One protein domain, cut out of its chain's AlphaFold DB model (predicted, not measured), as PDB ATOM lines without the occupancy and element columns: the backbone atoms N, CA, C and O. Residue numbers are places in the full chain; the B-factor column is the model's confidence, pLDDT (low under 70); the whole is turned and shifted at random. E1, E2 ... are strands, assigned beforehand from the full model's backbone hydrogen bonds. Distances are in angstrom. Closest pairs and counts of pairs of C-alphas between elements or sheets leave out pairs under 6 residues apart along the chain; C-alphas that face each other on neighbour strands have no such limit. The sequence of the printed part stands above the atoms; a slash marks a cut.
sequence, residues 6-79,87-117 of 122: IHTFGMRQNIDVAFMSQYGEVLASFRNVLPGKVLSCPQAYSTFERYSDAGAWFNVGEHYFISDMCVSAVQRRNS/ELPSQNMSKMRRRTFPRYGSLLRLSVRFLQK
ATOM      1  N   ILE A   6     198.154 216.701 180.414       94.88
ATOM      2  CA  ILE A   6     198.085 216.524 181.864       94.88
ATOM      3  C   ILE A   6     196.706 215.975 182.206       94.88
ATOM      4  O   ILE A   6     195.691 216.449 181.691       94.88
ATOM      5  N   HIS A   7     196.682 214.984 183.091       96.38
ATOM      6  CA  HIS A   7     195.471 214.329 183.571       96.38
ATOM      7  C   HIS A   7     195.412 214.505 185.082       96.38
ATOM      8  O   HIS A   7     196.305 214.039 185.782       96.38
ATOM      9  N   THR A   8     194.368 215.153 185.592       94.69
ATOM     10  CA  THR A   8     194.238 215.446 187.030       94.69
ATOM     11  C   THR A   8     193.289 214.487 187.756       94.69
ATOM     12  O   THR A   8     192.783 214.782 188.841       94.69
ATOM     13  N   PHE A   9     193.004 213.320 187.175       95.19
ATOM     14  CA  PHE A   9     192.203 212.283 187.833       95.19
ATOM     15  C   PHE A   9     192.955 211.684 189.028       95.19
ATOM     16  O   PHE A   9     194.155 211.437 188.964       95.19
ATOM     17  N   GLY A  10     192.243 211.451 190.132       90.94
ATOM     18  CA  GLY A  10     192.834 210.922 191.370       90.94
ATOM     19  C   GLY A  10     193.618 211.950 192.198       90.94
ATOM     20  O   GLY A  10     194.071 211.624 193.296       90.94
ATOM     21  N   MET A  11     193.751 213.192 191.721       91.88
ATOM     22  CA  MET A  11     194.342 214.289 192.486       91.88
ATOM     23  C   MET A  11     193.347 214.841 193.511       91.88
ATOM     24  O   MET A  11     192.137 214.825 193.296       91.88
ATOM     25  N   ARG A  12     193.858 215.342 194.640       92.75
ATOM     26  CA  ARG A  12     193.046 215.993 195.687       92.75
ATOM     27  C   ARG A  12     193.200 217.510 195.711       92.75
ATOM     28  O   ARG A  12     192.376 218.191 196.307       92.75
ATOM     29  N   GLN A  13     194.275 218.018 195.121       93.25
ATOM     30  CA  GLN A  13     194.626 219.430 195.102       93.25
ATOM     31  C   GLN A  13     194.595 219.946 193.671       93.25
ATOM     32  O   GLN A  13     194.887 219.205 192.730       93.25
ATOM     33  N   ASN A  14     194.283 221.231 193.540       95.69
ATOM     34  CA  ASN A  14     194.341 221.933 192.271       95.69
ATOM     35  C   ASN A  14     195.802 222.183 191.892       95.69
ATOM     36  O   ASN A  14     196.667 222.321 192.766       95.69
ATOM     37  N   ILE A  15     196.066 222.279 190.596       95.81
ATOM     38  CA  ILE A  15     197.405 222.560 190.080       95.81
ATOM     39  C   ILE A  15     197.406 223.726 189.106       95.81
ATOM     40  O   ILE A  15     196.412 223.996 188.438       95.81
ATOM     41  N   ASP A  16     198.546 224.392 189.012       96.94
ATOM     42  CA  ASP A  16     198.853 225.257 187.883       96.94
ATOM     43  C   ASP A  16     199.666 224.446 186.873       96.94
ATOM     44  O   ASP A  16     200.540 223.664 187.255       96.94
ATOM     45  N   VAL A  17     199.363 224.617 185.588       96.25
ATOM     46  CA  VAL A  17     199.954 223.865 184.477       96.25
ATOM     47  C   VAL A  17     200.424 224.841 183.412       96.25
ATOM     48  O   VAL A  17     199.680 225.736 183.027       96.25
ATOM     49  N   ALA A  18     201.635 224.659 182.896       96.31
ATOM     50  CA  ALA A  18     202.127 225.384 181.731       96.31
ATOM     51  C   ALA A  18     202.727 224.405 180.720       96.31
ATOM     52  O   ALA A  18     203.584 223.598 181.067       96.31
ATOM     53  N   PHE A  19     202.272 224.469 179.473       95.56
ATOM     54  CA  PHE A  19     202.820 223.710 178.355       95.56
ATOM     55  C   PHE A  19     203.879 224.539 177.644       95.56
ATOM     56  O   PHE A  19     203.647 225.708 177.351       95.56
ATOM     57  N   MET A  20     205.014 223.924 177.324       93.56
ATOM     58  CA  MET A  20     206.145 224.590 176.689       93.56
ATOM     59  C   MET A  20     206.589 223.898 175.407       93.56
ATOM     60  O   MET A  20     206.550 222.669 175.294       93.56
ATOM     61  N   SER A  21     207.036 224.693 174.439       92.38
ATOM     62  CA  SER A  21     207.653 224.228 173.203       92.38
ATOM     63  C   SER A  21     209.060 223.682 173.461       92.38
ATOM     64  O   SER A  21     209.644 223.843 174.533       92.38
ATOM     65  N   GLN A  22     209.645 223.040 172.448       89.38
ATOM     66  CA  GLN A  22     211.027 222.554 172.527       89.38
ATOM     67  C   GLN A  22     212.068 223.680 172.637       89.38
ATOM     68  O   GLN A  22     213.207 223.411 173.005       89.38
ATOM     69  N   TYR A  23     211.678 224.920 172.325       88.44
ATOM     70  CA  TYR A  23     212.525 226.114 172.387       88.44
ATOM     71  C   TYR A  23     212.302 226.935 173.665       88.44
ATOM     72  O   TYR A  23     212.849 228.025 173.796       88.44
ATOM     73  N   GLY A  24     211.493 226.424 174.598       87.19
ATOM     74  CA  GLY A  24     211.229 227.082 175.874       87.19
ATOM     75  C   GLY A  24     210.092 228.107 175.851       87.19
ATOM     76  O   GLY A  24     209.885 228.786 176.849       87.19
ATOM     77  N   GLU A  25     209.357 228.223 174.745       93.25
ATOM     78  CA  GLU A  25     208.185 229.104 174.637       93.25
ATOM     79  C   GLU A  25     206.994 228.514 175.392       93.25
ATOM     80  O   GLU A  25     206.685 227.333 175.222       93.25
ATOM     81  N   VAL A  26     206.289 229.315 176.183       95.06
ATOM     82  CA  VAL A  26     205.054 228.904 176.856       95.06
ATOM     83  C   VAL A  26     203.901 228.929 175.854       95.06
ATOM     84  O   VAL A  26     203.425 229.984 175.454       95.06
ATOM     85  N   LEU A  27     203.414 227.751 175.471       96.62
ATOM     86  CA  LEU A  27     202.346 227.588 174.480       96.62
ATOM     87  C   LEU A  27     200.945 227.713 175.084       96.62
ATOM     88  O   LEU A  27     200.007 228.135 174.417       96.62
ATOM     89  N   ALA A  28     200.781 227.294 176.338       97.25
ATOM     90  CA  ALA A  28     199.517 227.406 177.056       97.25
ATOM     91  C   ALA A  28     199.770 227.429 178.562       97.25
ATOM     92  O   ALA A  28     200.626 226.696 179.056       97.25
ATOM     93  N   SER A  29     199.001 228.233 179.293       96.88
ATOM     94  CA  SER A  29     199.119 228.377 180.741       96.88
ATOM     95  C   SER A  29     197.739 228.324 181.385       96.88
ATOM     96  O   SER A  29     196.819 229.029 180.977       96.88
ATOM     97  N   PHE A  30     197.589 227.450 182.375       97.44
ATOM     98  CA  PHE A  30     196.347 227.198 183.086       97.44
ATOM     99  C   PHE A  30     196.591 227.305 184.585       97.44
ATOM    100  O   PHE A  30     197.527 226.720 185.130       97.44
ATOM    101  N   ARG A  31     195.714 228.041 185.256       97.06
ATOM    102  CA  ARG A  31     195.760 228.283 186.696       97.06
ATOM    103  C   ARG A  31     194.598 227.578 187.365       97.06
ATOM    104  O   ARG A  31     193.514 227.516 186.790       97.06
ATOM    105  N   ASN A  32     194.816 227.097 188.586       97.00
ATOM    106  CA  ASN A  32     193.760 226.514 189.413       97.00
ATOM    107  C   ASN A  32     192.990 225.371 188.712       97.00
ATOM    108  O   ASN A  32     191.761 225.280 188.768       97.00
ATOM    109  N   VAL A  33     193.715 224.491 188.024       97.12
ATOM    110  CA  VAL A  33     193.150 223.326 187.343       97.12
ATOM    111  C   VAL A  33     192.640 222.344 188.391       97.12
ATOM    112  O   VAL A  33     193.414 221.800 189.180       97.12
ATOM    113  N   LEU A  34     191.328 222.121 188.388       96.44
ATOM    114  CA  LEU A  34     190.662 221.204 189.308       96.44
ATOM    115  C   LEU A  34     191.017 219.734 189.005       96.44
ATOM    116  O   LEU A  34     191.354 219.397 187.862       96.44
ATOM    117  N   PRO A  35     190.874 218.829 189.989       96.00
ATOM    118  CA  PRO A  35     190.870 217.393 189.748       96.00
ATOM    119  C   PRO A  35     189.840 216.955 188.697       96.00
ATOM    120  O   PRO A  35     188.795 217.582 188.513       96.00
ATOM    121  N   GLY A  36     190.121 215.835 188.029       94.94
ATOM    122  CA  GLY A  36     189.211 215.225 187.054       94.94
ATOM    123  C   GLY A  36     189.166 215.917 185.688       94.94
ATOM    124  O   GLY A  36     188.155 215.845 184.989       94.94
ATOM    125  N   LYS A  37     190.236 216.616 185.307       96.94
ATOM    126  CA  LYS A  37     190.376 217.300 184.021       96.94
ATOM    127  C   LYS A  37     191.455 216.650 183.164       96.94
ATOM    128  O   LYS A  37     192.403 216.048 183.668       96.94
ATOM    129  N   VAL A  38     191.308 216.833 181.855       97.00
ATOM    130  CA  VAL A  38     192.340 216.544 180.859       97.00
ATOM    131  C   VAL A  38     192.649 217.839 180.134       97.00
ATOM    132  O   VAL A  38     191.756 218.445 179.545       97.00
ATOM    133  N   LEU A  39     193.908 218.253 180.184       97.19
ATOM    134  CA  LEU A  39     194.420 219.373 179.405       97.19
ATOM    135  C   LEU A  39     195.412 218.832 178.391       97.19
ATOM    136  O   LEU A  39     196.268 218.029 178.757       97.19
ATOM    137  N   SER A  40     195.323 219.290 177.147       96.25
ATOM    138  CA  SER A  40     196.192 218.829 176.067       96.25
ATOM    139  C   SER A  40     196.675 219.999 175.220       96.25
ATOM    140  O   SER A  40     195.894 220.871 174.853       96.25
ATOM    141  N   CYS A  41     197.957 219.979 174.871       96.62
ATOM    142  CA  CYS A  41     198.589 220.900 173.938       96.62
ATOM    143  C   CYS A  41     199.458 220.075 172.968       96.62
ATOM    144  O   CYS A  41     200.552 219.640 173.334       96.62
ATOM    145  N   PRO A  42     198.990 219.803 171.734       93.44
ATOM    146  CA  PRO A  42     199.688 218.921 170.792       93.44
ATOM    147  C   PRO A  42     201.105 219.378 170.425       93.44
ATOM    148  O   PRO A  42     201.983 218.545 170.185       93.44
ATOM    149  N   GLN A  43     201.327 220.695 170.395       94.19
ATOM    150  CA  GLN A  43     202.615 221.317 170.073       94.19
ATOM    151  C   GLN A  43     203.591 221.319 171.258       94.19
ATOM    152  O   GLN A  43     204.779 221.581 171.070       94.19
ATOM    153  N   ALA A  44     203.124 220.978 172.462       94.38
ATOM    154  CA  ALA A  44     203.974 220.946 173.637       94.38
ATOM    155  C   ALA A  44     205.059 219.871 173.533       94.38
ATOM    156  O   ALA A  44     204.857 218.736 173.078       94.38
ATOM    157  N   TYR A  45     206.240 220.256 173.991       93.06
ATOM    158  CA  TYR A  45     207.367 219.377 174.218       93.06
ATOM    159  C   TYR A  45     207.489 219.038 175.704       93.06
ATOM    160  O   TYR A  45     207.773 217.895 176.047       93.06
ATOM    161  N   SER A  46     207.232 219.985 176.598       90.94
ATOM    162  CA  SER A  46     207.289 219.772 178.045       90.94
ATOM    163  C   SER A  46     206.112 220.427 178.755       90.94
ATOM    164  O   SER A  46     205.403 221.258 178.186       90.94
ATOM    165  N   THR A  47     205.918 220.044 180.015       91.94
ATOM    166  CA  THR A  47     204.906 220.637 180.884       91.94
ATOM    167  C   THR A  47     205.499 220.916 182.254       91.94
ATOM    168  O   THR A  47     206.224 220.079 182.792       91.94
ATOM    169  N   PHE A  48     205.181 222.078 182.811       91.38
ATOM    170  CA  PHE A  48     205.451 222.436 184.194       91.38
ATOM    171  C   PHE A  48     204.165 222.347 184.990       91.38
ATOM    172  O   PHE A  48     203.129 222.855 184.563       91.38
ATOM    173  N   GLU A  49     204.247 221.714 186.152       92.44
ATOM    174  CA  GLU A  49     203.139 221.585 187.083       92.44
ATOM    175  C   GLU A  49     203.596 221.950 188.492       92.44
ATOM    176  O   GLU A  49     204.714 221.641 188.915       92.44
ATOM    177  N   ARG A  50     202.713 222.617 189.227       92.25
ATOM    178  CA  ARG A  50     202.839 222.819 190.671       92.25
ATOM    179  C   ARG A  50     201.463 222.789 191.312       92.25
ATOM    180  O   ARG A  50     200.468 222.998 190.626       92.25
ATOM    181  N   TYR A  51     201.395 222.608 192.628       95.06
ATOM    182  CA  TYR A  51     200.155 222.910 193.347       95.06
ATOM    183  C   TYR A  51     199.764 224.366 193.130       95.06
ATOM    184  O   TYR A  51     200.629 225.243 193.143       95.06
ATOM    185  N   SER A  52     198.471 224.597 192.912       92.62
ATOM    186  CA  SER A  52     197.976 225.938 192.639       92.62
ATOM    187  C   SER A  52     198.229 226.848 193.838       92.62
ATOM    188  O   SER A  52     197.965 226.472 194.981       92.62
ATOM    189  N   ASP A  53     198.781 228.024 193.559       92.88
ATOM    190  CA  ASP A  53     199.161 229.027 194.551       92.88
ATOM    191  C   ASP A  53     199.048 230.435 193.952       92.88
ATOM    192  O   ASP A  53     199.182 230.609 192.740       92.88
ATOM    193  N   ALA A  54     198.858 231.452 194.794       90.50
ATOM    194  CA  ALA A  54     198.724 232.850 194.389       90.50
ATOM    195  C   ALA A  54     199.991 233.439 193.736       90.50
ATOM    196  O   ALA A  54     199.881 234.430 193.019       90.50
ATOM    197  N   GLY A  55     201.171 232.837 193.929       91.19
ATOM    198  CA  GLY A  55     202.420 233.330 193.351       91.19
ATOM    199  C   GLY A  55     202.434 233.370 191.818       91.19
ATOM    200  O   GLY A  55     201.634 232.700 191.151       91.19
ATOM    201  N   ALA A  56     203.403 234.104 191.262       90.00
ATOM    202  CA  ALA A  56     203.604 234.256 189.821       90.00
ATOM    203  C   ALA A  56     203.676 232.908 189.086       90.00
ATOM    204  O   ALA A  56     204.125 231.895 189.639       90.00
ATOM    205  N   TRP A  57     203.217 232.908 187.839       93.69
ATOM    206  CA  TRP A  57     203.196 231.751 186.949       93.69
ATOM    207  C   TRP A  57     203.547 232.180 185.531       93.69
ATOM    208  O   TRP A  57     203.608 233.370 185.245       93.69
ATOM    209  N   PHE A  58     203.796 231.201 184.672       93.69
ATOM    210  CA  PHE A  58     204.197 231.415 183.288       93.69
ATOM    211  C   PHE A  58     203.093 232.096 182.473       93.69
ATOM    212  O   PHE A  58     201.937 231.659 182.545       93.69
ATOM    213  N   ASN A  59     203.443 233.087 181.649       91.81
ATOM    214  CA  ASN A  59     202.530 233.678 180.674       91.81
ATOM    215  C   ASN A  59     202.773 233.096 179.280       91.81
ATOM    216  O   ASN A  59     203.887 232.730 178.919       91.81
ATOM    217  N   VAL A  60     201.705 232.985 178.491       95.44
ATOM    218  CA  VAL A  60     201.773 232.463 177.118       95.44
ATOM    219  C   VAL A  60     202.607 233.400 176.239       95.44
ATOM    220  O   VAL A  60     202.446 234.614 176.316       95.44
ATOM    221  N   GLY A  61     203.482 232.829 175.407       92.62
ATOM    222  CA  GLY A  61     204.410 233.549 174.528       92.62
ATOM    223  C   GLY A  61     205.752 233.911 175.175       92.62
ATOM    224  O   GLY A  61     206.694 234.264 174.471       92.62
ATOM    225  N   GLU A  62     205.891 233.789 176.497       91.38
ATOM    226  CA  GLU A  62     207.180 234.005 177.157       91.38
ATOM    227  C   GLU A  62     208.143 232.839 176.904       91.38
ATOM    228  O   GLU A  62     207.737 231.680 176.775       91.38
ATOM    229  N   HIS A  63     209.441 233.143 176.875       89.31
ATOM    230  CA  HIS A  63     210.500 232.158 176.683       89.31
ATOM    231  C   HIS A  63     211.321 231.964 177.955       89.31
ATOM    232  O   HIS A  63     211.904 232.910 178.491       89.31
ATOM    233  N   TYR A  64     211.440 230.708 178.379       84.94
ATOM    234  CA  TYR A  64     212.188 230.325 179.568       84.94
ATOM    235  C   TYR A  64     213.201 229.226 179.273       84.94
ATOM    236  O   TYR A  64     212.890 228.210 178.646       84.94
ATOM    237  N   PHE A  65     214.410 229.403 179.803       78.75
ATOM    238  CA  PHE A  65     215.465 228.397 179.753       78.75
ATOM    239  C   PHE A  65     215.701 227.819 181.139       78.75
ATOM    240  O   PHE A  65     215.774 228.540 182.134       78.75
ATOM    241  N   ILE A  66     215.839 226.498 181.191       70.56
ATOM    242  CA  ILE A  66     216.221 225.792 182.408       70.56
ATOM    243  C   ILE A  66     217.744 225.866 182.504       70.56
ATOM    244  O   ILE A  66     218.426 225.212 181.716       70.56
ATOM    245  N   SER A  67     218.269 226.673 183.430       66.94
ATOM    246  CA  SER A  67     219.723 226.810 183.609       66.94
ATOM    247  C   SER A  67     220.290 225.649 184.421       66.94
ATOM    248  O   SER A  67     221.233 224.986 184.003       66.94
ATOM    249  N   ASP A  68     219.652 225.362 185.553       59.88
ATOM    250  CA  ASP A  68     220.124 224.402 186.540       59.88
ATOM    251  C   ASP A  68     218.970 223.519 186.996       59.88
ATOM    252  O   ASP A  68     217.891 223.999 187.357       59.88
ATOM    253  N   MET A  69     219.216 222.212 187.013       59.03
ATOM    254  CA  MET A  69     218.342 221.238 187.657       59.03
ATOM    255  C   MET A  69     219.103 220.614 188.815       59.03
ATOM    256  O   MET A  69     219.955 219.750 188.608       59.03
ATOM    257  N   CYS A  70     218.782 221.021 190.040       55.22
ATOM    258  CA  CYS A  70     219.235 220.295 191.219       55.22
ATOM    259  C   CYS A  70     218.098 219.409 191.722       55.22
ATOM    260  O   CYS A  70     216.988 219.883 191.993       55.22
ATOM    261  N   VAL A  71     218.390 218.115 191.818       54.75
ATOM    262  CA  VAL A  71     217.490 217.109 192.365       54.75
ATOM    263  C   VAL A  71     217.926 216.832 193.794       54.75
ATOM    264  O   VAL A  71     218.912 216.139 194.026       54.75
ATOM    265  N   SER A  72     217.180 217.364 194.756       55.88
ATOM    266  CA  SER A  72     217.371 217.030 196.168       55.88
ATOM    267  C   SER A  72     216.317 216.017 196.605       55.88
ATOM    268  O   SER A  72     215.127 216.191 196.312       55.88
ATOM    269  N   ALA A  73     216.726 214.980 197.335       50.00
ATOM    270  CA  ALA A  73     215.788 214.090 198.004       50.00
ATOM    271  C   ALA A  73     215.122 214.852 199.162       50.00
ATOM    272  O   ALA A  73     215.782 215.217 200.130       50.00
ATOM    273  N   VAL A  74     213.814 215.118 199.072       44.97
ATOM    274  CA  VAL A  74     213.065 215.646 200.219       44.97
ATOM    275  C   VAL A  74     212.564 214.465 201.039       44.97
ATOM    276  O   VAL A  74     211.648 213.747 200.631       44.97
ATOM    277  N   GLN A  75     213.147 214.276 202.224       43.62
ATOM    278  CA  GLN A  75     212.583 213.404 203.248       43.62
ATOM    279  C   GLN A  75     211.226 214.000 203.658       43.62
ATOM    280  O   GLN A  75     211.158 215.106 204.202       43.62
ATOM    281  N   ARG A  76     210.116 213.293 203.406       38.75
ATOM    282  CA  ARG A  76     208.841 213.624 204.058       38.75
ATOM    283  C   ARG A  76     209.097 213.635 205.570       38.75
ATOM    284  O   ARG A  76     209.423 212.588 206.126       38.75
ATOM    285  N   ARG A  77     208.924 214.783 206.237       39.16
ATOM    286  CA  ARG A  77     208.870 214.872 207.707       39.16
ATOM    287  C   ARG A  77     207.592 214.186 208.206       39.16
ATOM    288  O   ARG A  77     206.656 214.848 208.631       39.16
ATOM    289  N   ASN A  78     207.534 212.859 208.133       36.97
ATOM    290  CA  ASN A  78     206.638 212.098 208.990       36.97
ATOM    291  C   ASN A  78     207.363 211.898 210.317       36.97
ATOM    292  O   ASN A  78     208.417 211.269 210.388       36.97
ATOM    293  N   SER A  79     206.799 212.498 211.358       45.72
ATOM    294  CA  SER A  79     207.176 212.307 212.750       45.72
ATOM    295  C   SER A  79     207.446 210.830 213.069       45.72
ATOM    296  O   SER A  79     206.614 209.976 212.766       45.72
ATOM    297  N   GLU A  87     224.532 211.897 202.408       31.75
ATOM    298  CA  GLU A  87     224.945 212.915 201.446       31.75
ATOM    299  C   GLU A  87     225.005 212.282 200.048       31.75
ATOM    300  O   GLU A  87     225.811 211.388 199.787       31.75
ATOM    301  N   LEU A  88     224.134 212.717 199.133       42.69
ATOM    302  CA  LEU A  88     224.227 212.338 197.724       42.69
ATOM    303  C   LEU A  88     225.073 213.385 196.989       42.69
ATOM    304  O   LEU A  88     224.640 214.535 196.880       42.69
ATOM    305  N   PRO A  89     226.250 213.016 196.449       35.59
ATOM    306  CA  PRO A  89     227.080 213.947 195.701       35.59
ATOM    307  C   PRO A  89     226.350 214.414 194.442       35.59
ATOM    308  O   PRO A  89     225.842 213.602 193.663       35.59
ATOM    309  N   SER A  90     226.338 215.725 194.216       42.69
ATOM    310  CA  SER A  90     225.836 216.351 192.995       42.69
ATOM    311  C   SER A  90     226.670 215.893 191.793       42.69
ATOM    312  O   SER A  90     227.720 216.464 191.502       42.69
ATOM    313  N   GLN A  91     226.245 214.836 191.099       37.81
ATOM    314  CA  GLN A  91     226.914 214.387 189.878       37.81
ATOM    315  C   GLN A  91     226.119 214.724 188.615       37.81
ATOM    316  O   GLN A  91     224.904 214.555 188.536       37.81
ATOM    317  N   ASN A  92     226.875 215.191 187.619       35.81
ATOM    318  CA  ASN A  92     226.447 215.620 186.293       35.81
ATOM    319  C   ASN A  92     225.631 214.538 185.553       35.81
ATOM    320  O   ASN A  92     226.063 213.390 185.402       35.81
ATOM    321  N   MET A  93     224.459 214.930 185.043       44.09
ATOM    322  CA  MET A  93     223.424 214.049 184.472       44.09
ATOM    323  C   MET A  93     223.836 213.297 183.193       44.09
ATOM    324  O   MET A  93     223.160 212.341 182.810       44.09
ATOM    325  N   SER A  94     224.960 213.645 182.555       41.94
ATOM    326  CA  SER A  94     225.455 212.998 181.324       41.94
ATOM    327  C   SER A  94     225.710 211.493 181.481       41.94
ATOM    328  O   SER A  94     225.744 210.763 180.492       41.94
ATOM    329  N   LYS A  95     225.872 211.009 182.721       36.28
ATOM    330  CA  LYS A  95     226.109 209.590 183.031       36.28
ATOM    331  C   LYS A  95     224.855 208.825 183.471       36.28
ATOM    332  O   LYS A  95     224.903 207.603 183.573       36.28
ATOM    333  N   MET A  96     223.714 209.488 183.684       39.28
ATOM    334  CA  MET A  96     222.504 208.855 184.228       39.28
ATOM    335  C   MET A  96     221.549 208.380 183.116       39.28
ATOM    336  O   MET A  96     220.354 208.669 183.101       39.28
ATOM    337  N   ARG A  97     222.078 207.627 182.141       38.81
ATOM    338  CA  ARG A  97     221.258 206.962 181.118       38.81
ATOM    339  C   ARG A  97     220.625 205.710 181.745       38.81
ATOM    340  O   ARG A  97     221.312 204.729 181.996       38.81
ATOM    341  N   ARG A  98     219.309 205.771 181.993       36.78
ATOM    342  CA  ARG A  98     218.418 204.661 182.401       36.78
ATOM    343  C   ARG A  98     218.928 203.815 183.580       36.78
ATOM    344  O   ARG A  98     219.256 202.645 183.419       36.78
ATOM    345  N   ARG A  99     218.886 204.360 184.795       35.19
ATOM    346  CA  ARG A  99     218.690 203.520 185.986       35.19
ATOM    347  C   ARG A  99     217.305 203.815 186.537       35.19
ATOM    348  O   ARG A  99     217.071 204.856 187.136       35.19
ATOM    349  N   THR A 100     216.366 202.918 186.260       34.00
ATOM    350  CA  THR A 100     215.104 202.834 186.996       34.00
ATOM    351  C   THR A 100     215.448 202.594 188.460       34.00
ATOM    352  O   THR A 100     215.925 201.514 188.802       34.00
ATOM    353  N   PHE A 101     215.269 203.610 189.308       34.94
ATOM    354  CA  PHE A 101     215.420 203.447 190.750       34.94
ATOM    355  C   PHE A 101     214.323 202.495 191.249       34.94
ATOM    356  O   PHE A 101     213.135 202.774 191.051       34.94
ATOM    357  N   PRO A 102     214.691 201.346 191.837       31.73
ATOM    358  CA  PRO A 102     213.722 200.375 192.295       31.73
ATOM    359  C   PRO A 102     213.092 200.874 193.595       31.73
ATOM    360  O   PRO A 102     213.798 201.206 194.539       31.73
ATOM    361  N   ARG A 103     211.752 200.881 193.623       33.22
ATOM    362  CA  ARG A 103     210.910 200.862 194.830       33.22
ATOM    363  C   ARG A 103     211.320 201.857 195.927       33.22
ATOM    364  O   ARG A 103     212.000 201.457 196.848       33.22
ATOM    365  N   TYR A 104     210.851 203.102 195.876       34.59
ATOM    366  CA  TYR A 104     210.280 203.861 197.011       34.59
ATOM    367  C   TYR A 104     210.008 205.306 196.561       34.59
ATOM    368  O   TYR A 104     210.839 205.940 195.919       34.59
ATOM    369  N   GLY A 105     208.812 205.808 196.879       35.66
ATOM    370  CA  GLY A 105     208.321 207.135 196.503       35.66
ATOM    371  C   GLY A 105     208.947 208.271 197.311       35.66
ATOM    372  O   GLY A 105     208.266 208.896 198.126       35.66
ATOM    373  N   SER A 106     210.227 208.557 197.079       36.62
ATOM    374  CA  SER A 106     210.798 209.860 197.404       36.62
ATOM    375  C   SER A 106     210.333 210.861 196.343       36.62
ATOM    376  O   SER A 106     210.599 210.712 195.151       36.62
ATOM    377  N   LEU A 107     209.573 211.873 196.765       40.12
ATOM    378  CA  LEU A 107     209.274 213.010 195.901       40.12
ATOM    379  C   LEU A 107     210.591 213.762 195.696       40.12
ATOM    380  O   LEU A 107     211.063 214.473 196.583       40.12
ATOM    381  N   LEU A 108     211.219 213.536 194.548       38.72
ATOM    382  CA  LEU A 108     212.372 214.303 194.109       38.72
ATOM    383  C   LEU A 108     211.922 215.752 193.921       38.72
ATOM    384  O   LEU A 108     211.078 216.037 193.071       38.72
ATOM    385  N   ARG A 109     212.461 216.674 194.723       40.22
ATOM    386  CA  ARG A 109     212.232 218.099 194.492       40.22
ATOM    387  C   ARG A 109     213.220 218.547 193.431       40.22
ATOM    388  O   ARG A 109     214.417 218.631 193.692       40.22
ATOM    389  N   LEU A 110     212.699 218.824 192.242       45.44
ATOM    390  CA  LEU A 110     213.420 219.568 191.222       45.44
ATOM    391  C   LEU A 110     213.354 221.046 191.591       45.44
ATOM    392  O   LEU A 110     212.291 221.664 191.552       45.44
ATOM    393  N   SER A 111     214.494 221.600 191.987       48.06
ATOM    394  CA  SER A 111     214.670 223.049 191.971       48.06
ATOM    395  C   SER A 111     215.128 223.436 190.572       48.06
ATOM    396  O   SER A 111     216.152 222.948 190.094       48.06
ATOM    397  N   VAL A 112     214.313 224.245 189.904       53.41
ATOM    398  CA  VAL A 112     214.582 224.748 188.560       53.41
ATOM    399  C   VAL A 112     214.669 226.259 188.662       53.41
ATOM    400  O   VAL A 112     213.738 226.900 189.153       53.41
ATOM    401  N   ARG A 113     215.805 226.819 188.247       54.16
ATOM    402  CA  ARG A 113     215.940 228.259 188.031       54.16
ATOM    403  C   ARG A 113     215.666 228.539 186.563       54.16
ATOM    404  O   ARG A 113     216.175 227.836 185.689       54.16
ATOM    405  N   PHE A 114     214.840 229.545 186.322       55.09
ATOM    406  CA  PHE A 114     214.530 230.009 184.983       55.09
ATOM    407  C   PHE A 114     215.252 231.330 184.764       55.09
ATOM    408  O   PHE A 114     215.074 232.256 185.556       55.09
ATOM    409  N   LEU A 115     216.061 231.415 183.708       54.47
ATOM    410  CA  LEU A 115     216.435 232.714 183.158       54.47
ATOM    411  C   LEU A 115     215.379 233.102 182.129       54.47
ATOM    412  O   LEU A 115     215.125 232.358 181.176       54.47
ATOM    413  N   GLN A 116     214.781 234.270 182.334       53.34
ATOM    414  CA  GLN A 116     214.046 234.968 181.293       53.34
ATOM    415  C   GLN A 116     215.078 235.571 180.335       53.34
ATOM    416  O   GLN A 116     216.073 236.149 180.778       53.34
ATOM    417  N   LYS A 117     214.880 235.413 179.024       48.22
ATOM    418  CA  LYS A 117     215.600 236.261 178.071       48.22
ATOM    419  C   LYS A 117     214.978 237.654 178.174       48.22
ATOM    420  O   LYS A 117     213.809 237.809 177.834       48.22
TER     421      LYS A 117
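Overview. This is residues 6 to 79 and 87 to 117 of the 122 residues of an uncharacterized protein of Atopobium rimae ATCC 49626 (UniProt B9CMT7). Picture an open V: one arm is a small three-stranded sheet, E2, E1 and E4, with the short strand E3, which comes between E2 and E4 in sequence, set apart from its three strands, and the other arm is a long two-stranded ribbon, E5 and E6, in which E5 starts near the beginning of E2 and runs away from the sheet, leaving a gap between the arms. Residues 52 to 63 lead from the sheet to the ribbon, and at the ribbon's far end lies a long loop in which residues 94 to 104 stick out free. The printed part has 105 residues with no named helix and six named strands, E1 to E6 in order along the chain; the larger sheet has the order E2, E1, E4 and the ribbon pairs E5 with E6, both antiparallel. The class is all strand, though under half of the residues, 42 of the 105, are in named elements. The whole is only just loose, close to compact, with a radius of gyration of the C-alphas of 15.7 A and spans of 39 by 35 by 26 A.

Arrangement. Start at residues 6 to 7, which make a short antiparallel pairing with residues 38 to 39 of E3, a strand of residues 38 to 40 that pairs with no named strand. Go on to E1, residues 15 to 20, the inner strand of the larger sheet, and to E2, residues 26 to 33, an edge strand. E1 and E2 are a hairpin, antiparallel at 172 degrees; look at N 17 and O 30, 2.8 A apart, and N 30 and O 17, also 2.8 A, both within hydrogen-bond range. E4, residues 46 to 51, is the other edge strand and is antiparallel to E1 at 164 degrees; the C-alphas of Ile 15 and Tyr 51 face each other at 4.3 A, and N 48 and O 18 are 2.8 A apart, within hydrogen-bond range. E3 is apart from E1, E2 and E4. Further on you reach E5, residues 64 to 73, which bends by 61 degrees at residue 67. The closest C-alphas of E2 and E5 are those of Val 26 and Tyr 64, 7.8 A apart, while E4 and E5 are apart. E6, residues 108 to 116, is antiparallel to E5 at 159 degrees; check N 111 and O 70 at 3.0 A and N 65 and O 115 at 3.3 A, both within hydrogen-bond range. E6 is apart from E1, E2, E3 and E4.

Along the chain. Find C-alpha 15 at (197.405, 222.560, 190.080); from there E1 runs 16.1 A to C-alpha 20. E2 covers 16.8 A from Val 26 to Val 33, E3 covers 6.6 A from Val 38 to Ser 40, and E4 covers 17.2 A from Ser 46 to Tyr 51. Then find C-alpha 64 at (212.188, 230.325, 179.568), where E5, the longest strand by residues, begins its 24.8 A to Ala 73. E6 starts at Leu 108 and ends 24.4 A away at C-alpha 116, printed at (214.046, 234.968, 181.293).

Size, cuts and confidence. The two C-alphas farthest apart are those of Gln 43 and Ser 79, at 43.9 A. Residues 80 to 86 are cut out and not printed, and C-alphas 79 and 87 are 21.1 A apart across this cut, which falls in the link from E5 to E6. Of the links printed whole, E4 to E5 is long, and E1 to E2, E2 to E3 and E3 to E4 are tight. The mean pLDDT of the printed part is 72.4; look for values under 70 at residues 67 to 79 and 87 to 117, where E6 has a mean of 49.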